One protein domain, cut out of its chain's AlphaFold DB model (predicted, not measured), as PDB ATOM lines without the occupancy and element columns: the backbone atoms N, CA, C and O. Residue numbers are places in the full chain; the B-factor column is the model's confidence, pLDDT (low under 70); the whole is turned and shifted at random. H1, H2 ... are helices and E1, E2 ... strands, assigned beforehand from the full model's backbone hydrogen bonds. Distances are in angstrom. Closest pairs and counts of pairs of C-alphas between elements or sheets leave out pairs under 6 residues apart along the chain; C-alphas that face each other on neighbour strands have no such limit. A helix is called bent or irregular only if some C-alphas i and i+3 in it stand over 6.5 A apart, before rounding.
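This is residues 181 to 262 of the 262 residues of an uncharacterized protein of Comamonas sp. (UniProt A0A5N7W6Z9). Picture a small helical body in which H2 and the kinked H3 make the middle, with H4 crossing H3 at one end of the longest axis and a tiny ladder of two strands, E1 and E2, towards the other end. H1 sits between the two strands in the chain and lies close by both H2 and H3. The printed part has 82 residues, with four named helices and two named strands in the order E1, H1, E2, H2, H3, H4; the sheet's order is E1 - E2, antiparallel, and the class is mostly helix. The whole is compact, with a radius of gyration of the C-alphas of 11.8 A, and it is rounded, spanning 34 by 23 by 22 A.

Begin at Arg 181 and read on to C-alpha 192 at (140.207, 96.710, 167.709), where E1, residues 192 to 194, begins. Next come H1, residues 200 to 206, 10.0 A long, and E2, residues 215 to 217. H2 follows at once, residues 218 to 225, 10.3 A long. Find C-alpha 229 at (160.283, 109.480, 173.582); from there H3, the longest helix, runs to residue 245, 19.3 A from first to last C-alpha. H3 has a kink of 83 degrees near residue 236 and is irregular, with C-alphas 231 and 234 9.3 A apart, and its line is a rough one. H4, residues 254 to 261, is 10.3 A long and ends at C-alpha 261, (151.561, 117.972, 170.570).

Look first at H2 and H3, which touch, H3 with residues 239 to 243 alone; their closest C-alphas are those of Ala 221 and Leu 243, 7.2 A apart. They run opposite ways at a steep tilt of 48 degrees. H4 touches H3 about perpendicular, at 86 degrees, with the closest C-alphas, those of Lys 237 and Val 260, 5.7 A apart. H1 is close to H3 but not clearly touching, with the C-alphas of Leu 202 and Leu 239 closest at 7.5 A. E1 and E2 are antiparallel neighbours at 152 degrees; N 193 and O 216 are 2.9 A apart, within hydrogen-bond range. Among the pairs that are apart are H2 and H4. In H1, H2 and H4 every O i to N i+4 pair is within hydrogen-bond range; in H3, 8 of 13 are.

The two C-alphas farthest apart are those of Gly 189 and Gly 262, 35.2 A, and Gly 262 is the chain's last residue. The printed part has no cut, and no link between named elements is long. The mean pLDDT of the printed part is 93.9, and no printed residue is under 70.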
ATOM      1  N   ARG A 181     158.895  96.133 176.815       90.25
ATOM      2  CA  ARG A 181     158.633  94.739 176.444       90.25
ATOM      3  C   ARG A 181     158.533  94.609 174.924       90.25
ATOM      4  O   ARG A 181     158.239  95.610 174.264       90.25
ATOM      5  N   PRO A 182     158.710  93.397 174.364       92.94
ATOM      6  CA  PRO A 182     158.370  93.135 172.970       92.94
ATOM      7  C   PRO A 182     156.950  93.605 172.643       92.94
ATOM      8  O   PRO A 182     156.080  93.618 173.520       92.94
ATOM      9  N   ALA A 183     156.728  93.993 171.386       94.06
ATOM     10  CA  ALA A 183     155.394  94.326 170.909       94.06
ATOM     11  C   ALA A 183     154.439  93.140 171.144       94.06
ATOM     12  O   ALA A 183     154.852  91.989 170.965       94.06
ATOM     13  N   PRO A 184     153.187  93.393 171.561       92.88
ATOM     14  CA  PRO A 184     152.208  92.330 171.728       92.88
ATOM     15  C   PRO A 184     151.896  91.670 170.382       92.88
ATOM     16  O   PRO A 184     151.902  92.324 169.336       92.88
ATOM     17  N   GLU A 185     151.600  90.372 170.415       90.06
ATOM     18  CA  GLU A 185     151.092  89.668 169.241       90.06
ATOM     19  C   GLU A 185     149.709  90.205 168.856       90.06
ATOM     20  O   GLU A 185     148.899  90.573 169.710       90.06
ATOM     21  N   HIS A 186     149.439  90.249 167.553       88.00
ATOM     22  CA  HIS A 186     148.141  90.684 167.061       88.00
ATOM     23  C   HIS A 186     147.100  89.582 167.274       88.00
ATOM     24  O   HIS A 186     147.157  88.543 166.615       88.00
ATOM     25  N   ASP A 187     146.131  89.837 168.150       86.44
ATOM     26  CA  ASP A 187     144.977  88.966 168.349       86.44
ATOM     27  C   ASP A 187     143.763  89.480 167.546       86.44
ATOM     28  O   ASP A 187     143.176  90.505 167.907       86.44
ATOM     29  N   PRO A 188     143.346  88.785 166.470       82.38
ATOM     30  CA  PRO A 188     142.193  89.191 165.670       82.38
ATOM     31  C   PRO A 188     140.852  89.039 166.408       82.38
ATOM     32  O   PRO A 188     139.854  89.588 165.943       82.38
ATOM     33  N   GLY A 189     140.804  88.295 167.521       86.31
ATOM     34  CA  GLY A 189     139.615  88.146 168.364       86.31
ATOM     35  C   GLY A 189     139.416  89.282 169.371       86.31
ATOM     36  O   GLY A 189     138.350  89.372 169.977       86.31
ATOM     37  N   SER A 190     140.419  90.146 169.540       90.25
ATOM     38  CA  SER A 190     140.389  91.263 170.480       90.25
ATOM     39  C   SER A 190     139.678  92.498 169.921       90.25
ATOM     40  O   SER A 190     139.657  92.761 168.712       90.25
ATOM     41  N   ASP A 191     139.170  93.327 170.838       90.44
ATOM     42  CA  ASP A 191     138.648  94.651 170.506       90.44
ATOM     43  C   ASP A 191     139.710  95.475 169.770       90.44
ATOM     44  O   ASP A 191     140.862  95.614 170.200       90.44
ATOM     45  N   SER A 192     139.310  96.013 168.620       94.38
ATOM     46  CA  SER A 192     140.207  96.710 167.709       94.38
ATOM     47  C   SER A 192     139.507  97.830 166.956       94.38
ATOM     48  O   SER A 192     138.304  97.776 166.699       94.38
ATOM     49  N   VAL A 193     140.290  98.825 166.548       95.69
ATOM     50  CA  VAL A 193     139.839  99.974 165.755       95.69
ATOM     51  C   VAL A 193     140.487  99.973 164.375       95.69
ATOM     52  O   VAL A 193     141.599  99.473 164.194       95.69
ATOM     53  N   GLU A 194     139.788 100.535 163.391       96.31
ATOM     54  CA  GLU A 194     140.324 100.707 162.039       96.31
ATOM     55  C   GLU A 194     141.342 101.855 162.022       96.31
ATOM     56  O   GLU A 194     141.033 102.982 162.403       96.31
ATOM     57  N   MET A 195     142.559 101.577 161.558       95.56
ATOM     58  CA  MET A 195     143.625 102.569 161.436       95.56
ATOM     59  C   MET A 195     143.505 103.372 160.131       95.56
ATOM     60  O   MET A 195     143.329 102.774 159.055       95.56
ATOM     61  N   PRO A 196     143.737 104.700 160.167       94.94
ATOM     62  CA  PRO A 196     143.925 105.502 158.963       94.94
ATOM     63  C   PRO A 196     145.029 104.924 158.075       94.94
ATOM     64  O   PRO A 196     146.090 104.554 158.575       94.94
ATOM     65  N   THR A 197     144.821 104.887 156.754       94.62
ATOM     66  CA  THR A 197     145.780 104.310 155.787       94.62
ATOM     67  C   THR A 197     147.192 104.879 155.937       94.62
ATOM     68  O   THR A 197     148.158 104.124 155.876       94.62
ATOM     69  N   ALA A 198     147.311 106.182 156.209       94.44
ATOM     70  CA  ALA A 198     148.594 106.855 156.407       94.44
ATOM     71  C   ALA A 198     149.344 106.404 157.676       94.44
ATOM     72  O   ALA A 198     150.570 106.440 157.705       94.44
ATOM     73  N   PHE A 199     148.630 105.947 158.711       96.12
ATOM     74  CA  PHE A 199     149.230 105.518 159.977       96.12
ATOM     75  C   PHE A 199     149.726 104.064 159.943       96.12
ATOM     76  O   PHE A 199     150.669 103.710 160.651       96.12
ATOM     77  N   ARG A 200     149.135 103.213 159.094       95.88
ATOM     78  CA  ARG A 200     149.408 101.763 159.077       95.88
ATOM     79  C   ARG A 200     150.893 101.408 158.902       95.88
ATOM     80  O   ARG A 200     151.352 100.539 159.640       95.88
ATOM     81  N   PRO A 201     151.670 102.055 158.004       95.75
ATOM     82  CA  PRO A 201     153.094 101.749 157.859       95.75
ATOM     83  C   PRO A 201     153.897 102.053 159.130       95.75
ATOM     84  O   PRO A 201     154.732 101.246 159.534       95.75
ATOM     85  N   LEU A 202     153.607 103.183 159.789       96.44
ATOM     86  CA  LEU A 202     154.259 103.564 161.041       96.44
ATOM     87  C   LEU A 202     153.917 102.573 162.159       96.44
ATOM     88  O   LEU A 202     154.820 102.057 162.814       96.44
ATOM     89  N   ALA A 203     152.630 102.262 162.335       96.50
ATOM     90  CA  ALA A 203     152.176 101.304 163.339       96.50
ATOM     91  C   ALA A 203     152.805  99.920 163.129       96.50
ATOM     92  O   ALA A 203     153.321  99.327 164.074       96.50
ATOM     93  N   SER A 204     152.824  99.417 161.891       95.19
ATOM     94  CA  SER A 204     153.445  98.129 161.573       95.19
ATOM     95  C   SER A 204     154.952  98.116 161.799       95.19
ATOM     96  O   SER A 204     155.464  97.118 162.298       95.19
ATOM     97  N   SER A 205     155.650  99.211 161.486       95.50
ATOM     98  CA  SER A 205     157.081  99.339 161.765       95.50
ATOM     99  C   SER A 205     157.370  99.308 163.268       95.50
ATOM    100  O   SER A 205     158.238  98.557 163.700       95.50
ATOM    101  N   LEU A 206     156.622 100.070 164.073       96.06
ATOM    102  CA  LEU A 206     156.813 100.126 165.526       96.06
ATOM    103  C   LEU A 206     156.449  98.803 166.212       96.06
ATOM    104  O   LEU A 206     157.175  98.353 167.090       96.06
ATOM    105  N   LEU A 207     155.373  98.148 165.774       95.75
ATOM    106  CA  LEU A 207     154.949  96.838 166.278       95.75
ATOM    107  C   LEU A 207     155.777  95.673 165.714       95.75
ATOM    108  O   LEU A 207     155.502  94.523 166.040       95.75
ATOM    109  N   SER A 208     156.767  95.940 164.853       93.31
ATOM    110  CA  SER A 208     157.585  94.911 164.189       93.31
ATOM    111  C   SER A 208     156.751  93.848 163.451       93.31
ATOM    112  O   SER A 208     157.103  92.668 163.406       93.31
ATOM    113  N   ARG A 209     155.618  94.255 162.864       89.69
ATOM    114  CA  ARG A 209     154.718  93.346 162.144       89.69
ATOM    115  C   ARG A 209     155.286  93.004 160.766       89.69
ATOM    116  O   ARG A 209     155.669  93.892 160.011       89.69
ATOM    117  N   GLN A 210     155.220  91.725 160.397       86.25
ATOM    118  CA  GLN A 210     155.597  91.251 159.054       86.25
ATOM    119  C   GLN A 210     154.644  91.744 157.956       86.25
ATOM    120  O   GLN A 210     155.036  91.885 156.802       86.25
ATOM    121  N   GLN A 211     153.380  92.000 158.305       86.19
ATOM    122  CA  GLN A 211     152.354  92.465 157.373       86.19
ATOM    123  C   GLN A 211     151.668  93.725 157.899       86.19
ATOM    124  O   GLN A 211     151.450  93.893 159.105       86.19
ATOM    125  N   VAL A 212     151.313  94.617 156.975       89.62
ATOM    126  CA  VAL A 212     150.534  95.811 157.295       89.62
ATOM    127  C   VAL A 212     149.105  95.400 157.612       89.62
ATOM    128  O   VAL A 212     148.384  94.928 156.739       89.62
ATOM    129  N   GLN A 213     148.700  95.595 158.864       89.94
ATOM    130  CA  GLN A 213     147.322  95.369 159.290       89.94
ATOM    131  C   GLN A 213     146.511  96.651 159.115       89.94
ATOM    132  O   GLN A 213     147.044  97.759 159.208       89.94
ATOM    133  N   SER A 214     145.206  96.512 158.890       93.19
ATOM    134  CA  SER A 214     144.291  97.656 158.882       93.19
ATOM    135  C   SER A 214     143.775  98.008 160.276       93.19
ATOM    136  O   SER A 214     143.265  99.109 160.463       93.19
ATOM    137  N   ARG A 215     143.942  97.108 161.254       94.62
ATOM    138  CA  ARG A 215     143.389  97.240 162.604       94.62
ATOM    139  C   ARG A 215     144.462  97.308 163.689       94.62
ATOM    140  O   ARG A 215     145.555  96.741 163.560       94.62
ATOM    141  N   LEU A 216     144.123  98.014 164.760       95.69
ATOM    142  CA  LEU A 216     144.926  98.156 165.971       95.69
ATOM    143  C   LEU A 216     144.099  97.696 167.166       95.69
ATOM    144  O   LEU A 216     143.002  98.212 167.376       95.69
ATOM    145  N   THR A 217     144.604  96.730 167.926       95.50
ATOM    146  CA  THR A 217     143.962  96.312 169.179       95.50
ATOM    147  C   THR A 217     144.233  97.321 170.293       95.50
ATOM    148  O   THR A 217     145.208  98.075 170.240       95.50
ATOM    149  N   THR A 218     143.413  97.312 171.345       93.38
ATOM    150  CA  THR A 218     143.642  98.156 172.533       93.38
ATOM    151  C   THR A 218     145.008  97.890 173.180       93.38
ATOM    152  O   THR A 218     145.672  98.825 173.623       93.38
ATOM    153  N   MET A 219     145.465  96.633 173.195       94.12
ATOM    154  CA  MET A 219     146.769  96.262 173.760       94.12
ATOM    155  C   MET A 219     147.931  96.826 172.936       94.12
ATOM    156  O   MET A 219     148.891  97.358 173.491       94.12
ATOM    157  N   GLU A 220     147.835  96.763 171.607       96.12
ATOM    158  CA  GLU A 220     148.827  97.358 170.707       96.12
ATOM    159  C   GLU A 220     148.829  98.887 170.811       96.12
ATOM    160  O   GLU A 220     149.897  99.493 170.844       96.12
ATOM    161  N   ALA A 221     147.651  99.512 170.916       96.50
ATOM    162  CA  ALA A 221     147.525 100.950 171.133       96.50
ATOM    163  C   ALA A 221     148.169 101.385 172.457       96.50
ATOM    164  O   ALA A 221     148.918 102.359 172.476       96.50
ATOM    165  N   HIS A 222     147.930 100.640 173.541       95.44
ATOM    166  CA  HIS A 222     148.569 100.884 174.833       95.44
ATOM    167  C   HIS A 222     150.089 100.742 174.734       95.44
ATOM    168  O   HIS A 222     150.817 101.642 175.145       95.44
ATOM    169  N   TRP A 223     150.580  99.650 174.141       96.25
ATOM    170  CA  TRP A 223     152.017  99.434 173.965       96.25
ATOM    171  C   TRP A 223     152.669 100.587 173.193       96.25
ATOM    172  O   TRP A 223     153.644 101.162 173.674       96.25
ATOM    173  N   LEU A 224     152.077 100.989 172.061       97.12
ATOM    174  CA  LEU A 224     152.534 102.123 171.255       97.12
ATOM    175  C   LEU A 224     152.529 103.444 172.040       97.12
ATOM    176  O   LEU A 224     153.490 104.207 171.956       97.12
ATOM    177  N   ALA A 225     151.469 103.716 172.806       96.06
ATOM    178  CA  ALA A 225     151.332 104.943 173.591       96.06
ATOM    179  C   ALA A 225     152.389 105.064 174.702       96.06
ATOM    180  O   ALA A 225     152.790 106.173 175.053       96.06
ATOM    181  N   THR A 226     152.862 103.927 175.222       94.25
ATOM    182  CA  THR A 226     153.875 103.842 176.286       94.25
ATOM    183  C   THR A 226     155.312 103.708 175.777       94.25
ATOM    184  O   THR A 226     156.232 103.481 176.560       94.25
ATOM    185  N   LEU A 227     155.549 103.849 174.471       95.75
ATOM    186  CA  LEU A 227     156.911 103.915 173.951       95.75
ATOM    187  C   LEU A 227     157.615 105.187 174.449       95.75
ATOM    188  O   LEU A 227     157.063 106.285 174.365       95.75
ATOM    189  N   SER A 228     158.847 105.031 174.943       94.94
ATOM    190  CA  SER A 228     159.679 106.152 175.397       94.94
ATOM    191  C   SER A 228     159.960 107.126 174.251       94.94
ATOM    192  O   SER A 228     160.303 106.707 173.142       94.94
ATOM    193  N   LEU A 229     159.891 108.430 174.523       94.75
ATOM    194  CA  LEU A 229     160.283 109.480 173.582       94.75
ATOM    195  C   LEU A 229     161.744 109.341 173.141       94.75
ATOM    196  O   LEU A 229     162.055 109.661 171.995       94.75
ATOM    197  N   ILE A 230     162.608 108.787 173.999       92.75
ATOM    198  CA  ILE A 230     164.007 108.478 173.666       92.75
ATOM    199  C   ILE A 230     164.068 107.483 172.497       92.75
ATOM    200  O   ILE A 230     164.862 107.648 171.576       92.75
ATOM    201  N   ALA A 231     163.199 106.467 172.502       91.69
ATOM    202  CA  ALA A 231     163.134 105.456 171.445       91.69
ATOM    203  C   ALA A 231     162.337 105.924 170.212       91.69
ATOM    204  O   ALA A 231     162.600 105.499 169.079       91.69
ATOM    205  N   LEU A 232     161.325 106.769 170.417       95.06
ATOM    206  CA  LEU A 232     160.471 107.260 169.339       95.06
ATOM    207  C   LEU A 232     161.168 108.317 168.480       95.06
ATOM    208  O   LEU A 232     161.044 108.250 167.251       95.06
ATOM    209  N   GLY A 233     161.887 109.261 169.094       94.19
ATOM    210  CA  GLY A 233     162.436 110.430 168.406       94.19
ATOM    211  C   GLY A 233     161.357 111.153 167.592       94.19
ATOM    212  O   GLY A 233     160.219 111.307 168.039       94.19
ATOM    213  N   ASP A 234     161.674 111.493 166.343       94.56
ATOM    214  CA  ASP A 234     160.766 112.206 165.427       94.56
ATOM    215  C   ASP A 234     159.473 111.439 165.095       94.56
ATOM    216  O   ASP A 234     158.500 112.015 164.606       94.56
ATOM    217  N   ARG A 235     159.419 110.131 165.386       96.94
ATOM    218  CA  ARG A 235     158.214 109.312 165.184       96.94
ATOM    219  C   ARG A 235     157.143 109.559 166.246       96.94
ATOM    220  O   ARG A 235     156.010 109.121 166.051       96.94
ATOM    221  N   ALA A 236     157.468 110.243 167.347       97.31
ATOM    222  CA  ALA A 236     156.537 110.475 168.449       97.31
ATOM    223  C   ALA A 236     155.315 111.292 168.015       97.31
ATOM    224  O   ALA A 236     154.183 110.897 168.285       97.31
ATOM    225  N   LYS A 237     155.530 112.393 167.287       97.12
ATOM    226  CA  LYS A 237     154.450 113.280 166.840       97.12
ATOM    227  C   LYS A 237     153.417 112.583 165.948       97.12
ATOM    228  O   LYS A 237     152.255 112.535 166.354       97.12
ATOM    229  N   PRO A 238     153.791 111.978 164.804       97.31
ATOM    230  CA  PRO A 238     152.814 111.299 163.953       97.31
ATOM    231  C   PRO A 238     152.147 110.105 164.653       97.31
ATOM    232  O   PRO A 238     150.990 109.795 164.370       97.31
ATOM    233  N   LEU A 239     152.840 109.443 165.589       97.94
ATOM    234  CA  LEU A 239     152.240 108.391 166.406       97.94
ATOM    235  C   LEU A 239     151.148 108.946 167.329       97.94
ATOM    236  O   LEU A 239     150.038 108.418 167.355       97.94
ATOM    237  N   TYR A 240     151.453 109.996 168.088       97.94
ATOM    238  CA  TYR A 240     150.520 110.563 169.059       97.94
ATOM    239  C   TYR A 240     149.314 111.209 168.375       97.94
ATOM    240  O   TYR A 240     148.194 111.004 168.834       97.94
ATOM    241  N   GLU A 241     149.503 111.899 167.247       97.69
ATOM    242  CA  GLU A 241     148.397 112.428 166.432       97.69
ATOM    243  C   GLU A 241     147.440 111.311 165.988       97.69
ATOM    244  O   GLU A 241     146.221 111.441 166.124       97.69
ATOM    245  N   ALA A 242     147.978 110.178 165.524       97.44
ATOM    246  CA  ALA A 242     147.168 109.037 165.117       97.44
ATOM    247  C   ALA A 242     146.434 108.385 166.298       97.44
ATOM    248  O   ALA A 242     145.245 108.092 166.192       97.44
ATOM    249  N   LEU A 243     147.109 108.187 167.435       97.75
ATOM    250  CA  LEU A 243     146.487 107.632 168.640       97.75
ATOM    251  C   LEU A 243     145.372 108.540 169.174       97.75
ATOM    252  O   LEU A 243     144.318 108.043 169.564       97.75
ATOM    253  N   VAL A 244     145.558 109.863 169.144       97.06
ATOM    254  CA  VAL A 244     144.514 110.832 169.507       97.06
ATOM    255  C   VAL A 244     143.322 110.728 168.555       97.06
ATOM    256  O   VAL A 244     142.191 110.609 169.025       97.06
ATOM    257  N   ALA A 245     143.556 110.698 167.239       96.19
ATOM    258  CA  ALA A 245     142.494 110.558 166.238       96.19
ATOM    259  C   ALA A 245     141.711 109.236 166.367       96.19
ATOM    260  O   ALA A 245     140.529 109.180 166.036       96.19
ATOM    261  N   LEU A 246     142.358 108.187 166.880       96.06
ATOM    262  CA  LEU A 246     141.760 106.882 167.167       96.06
ATOM    263  C   LEU A 246     141.042 106.807 168.528       96.06
ATOM    264  O   LEU A 246     140.483 105.764 168.855       96.06
ATOM    265  N   GLY A 247     141.044 107.883 169.323       95.69
ATOM    266  CA  GLY A 247     140.399 107.926 170.640       95.69
ATOM    267  C   GLY A 247     141.261 107.414 171.801       95.69
ATOM    268  O   GLY A 247     140.772 107.288 172.919       95.69
ATOM    269  N   PHE A 248     142.555 107.169 171.580       96.69
ATOM    270  CA  PHE A 248     143.497 106.656 172.584       96.69
ATOM    271  C   PHE A 248     144.329 107.745 173.274       96.69
ATOM    272  O   PHE A 248     145.361 107.460 173.880       96.69
ATOM    273  N   ALA A 249     143.878 109.001 173.235       95.50
ATOM    274  CA  ALA A 249     144.590 110.133 173.833       95.50
ATOM    275  C   ALA A 249     144.906 109.948 175.331       95.50
ATOM    276  O   ALA A 249     145.877 110.524 175.818       95.50
ATOM    277  N   ALA A 250     144.081 109.183 176.053       94.50
ATOM    278  CA  ALA A 250     144.241 108.900 177.479       94.50
ATOM    279  C   ALA A 250     145.337 107.865 177.790       94.50
ATOM    280  O   ALA A 250     145.761 107.771 178.936       94.50
ATOM    281  N   LEU A 251     145.794 107.096 176.793       95.12
ATOM    282  CA  LEU A 251     146.865 106.109 176.969       95.12
ATOM    283  C   LEU A 251     148.260 106.745 176.923       95.12
ATOM    284  O   LEU A 251     149.231 106.133 177.357       95.12
ATOM    285  N   ILE A 252     148.370 107.954 176.369       95.12
ATOM    286  CA  ILE A 252     149.641 108.663 176.223       95.12
ATOM    287  C   ILE A 252     149.957 109.369 177.551       95.12
ATOM    288  O   ILE A 252     149.106 110.137 178.019       95.12
ATOM    289  N   PRO A 253     151.157 109.188 178.141       92.31
ATOM    290  CA  PRO A 253     151.577 109.952 179.313       92.31
ATOM    291  C   PRO A 253     151.397 111.458 179.081       92.31
ATOM    292  O   PRO A 253     151.784 111.979 178.033       92.31
ATOM    293  N   ILE A 254     150.778 112.158 180.036       89.75
ATOM    294  CA  ILE A 254     150.278 113.524 179.815       89.75
ATOM    295  C   ILE A 254     151.388 114.515 179.441       89.75
ATOM    296  O   ILE A 254     151.200 115.296 178.508       89.75
ATOM    297  N   ASP A 255     152.548 114.452 180.096       90.38
ATOM    298  CA  ASP A 255     153.699 115.311 179.792       90.38
ATOM    299  C   ASP A 255     154.306 114.984 178.437       90.38
ATOM    300  O   ASP A 255     154.573 115.898 177.666       90.38
ATOM    301  N   ASN A 256     154.402 113.701 178.072       94.56
ATOM    302  CA  ASN A 256     154.835 113.319 176.728       94.56
ATOM    303  C   ASN A 256     153.875 113.868 175.670       94.56
ATOM    304  O   ASN A 256     154.313 114.420 174.661       94.56
ATOM    305  N   ARG A 257     152.561 113.755 175.902       94.25
ATOM    306  CA  ARG A 257     151.549 114.272 174.977       94.25
ATOM    307  C   ARG A 257     151.684 115.782 174.803       94.25
ATOM    308  O   ARG A 257     151.742 116.237 173.667       94.25
ATOM    309  N   ARG A 258     151.774 116.532 175.906       91.50
ATOM    310  CA  ARG A 258     151.940 117.996 175.896       91.50
ATOM    311  C   ARG A 258     153.256 118.421 175.250       91.50
ATOM    312  O   ARG A 258     153.274 119.339 174.442       91.50
ATOM    313  N   LYS A 259     154.354 117.727 175.556       91.06
ATOM    314  CA  LYS A 259     155.680 118.008 174.991       91.06
ATOM    315  C   LYS A 259     155.710 117.838 173.473       91.06
ATOM    316  O   LYS A 259     156.389 118.588 172.783       91.06
ATOM    317  N   VAL A 260     154.982 116.850 172.956       94.88
ATOM    318  CA  VAL A 260     154.998 116.494 171.533       94.88
ATOM    319  C   VAL A 260     153.921 117.226 170.722       94.88
ATOM    320  O   VAL A 260     154.170 117.582 169.569       94.88
ATOM    321  N   LEU A 261     152.725 117.432 171.287       94.50
ATOM    322  CA  LEU A 261     151.561 117.972 170.570       94.50
ATOM    323  C   LEU A 261     151.176 119.408 170.958       94.50
ATOM    324  O   LEU A 261     150.454 120.042 170.188       94.50
ATOM    325  N   GLY A 262     151.661 119.922 172.091       85.50
ATOM    326  CA  GLY A 262     151.144 121.143 172.729       85.50
ATOM    327  C   GLY A 262     149.878 120.900 173.543       85.50
ATOM    328  O   GLY A 262     149.194 121.906 173.826       85.50
TER     329      GLY A 262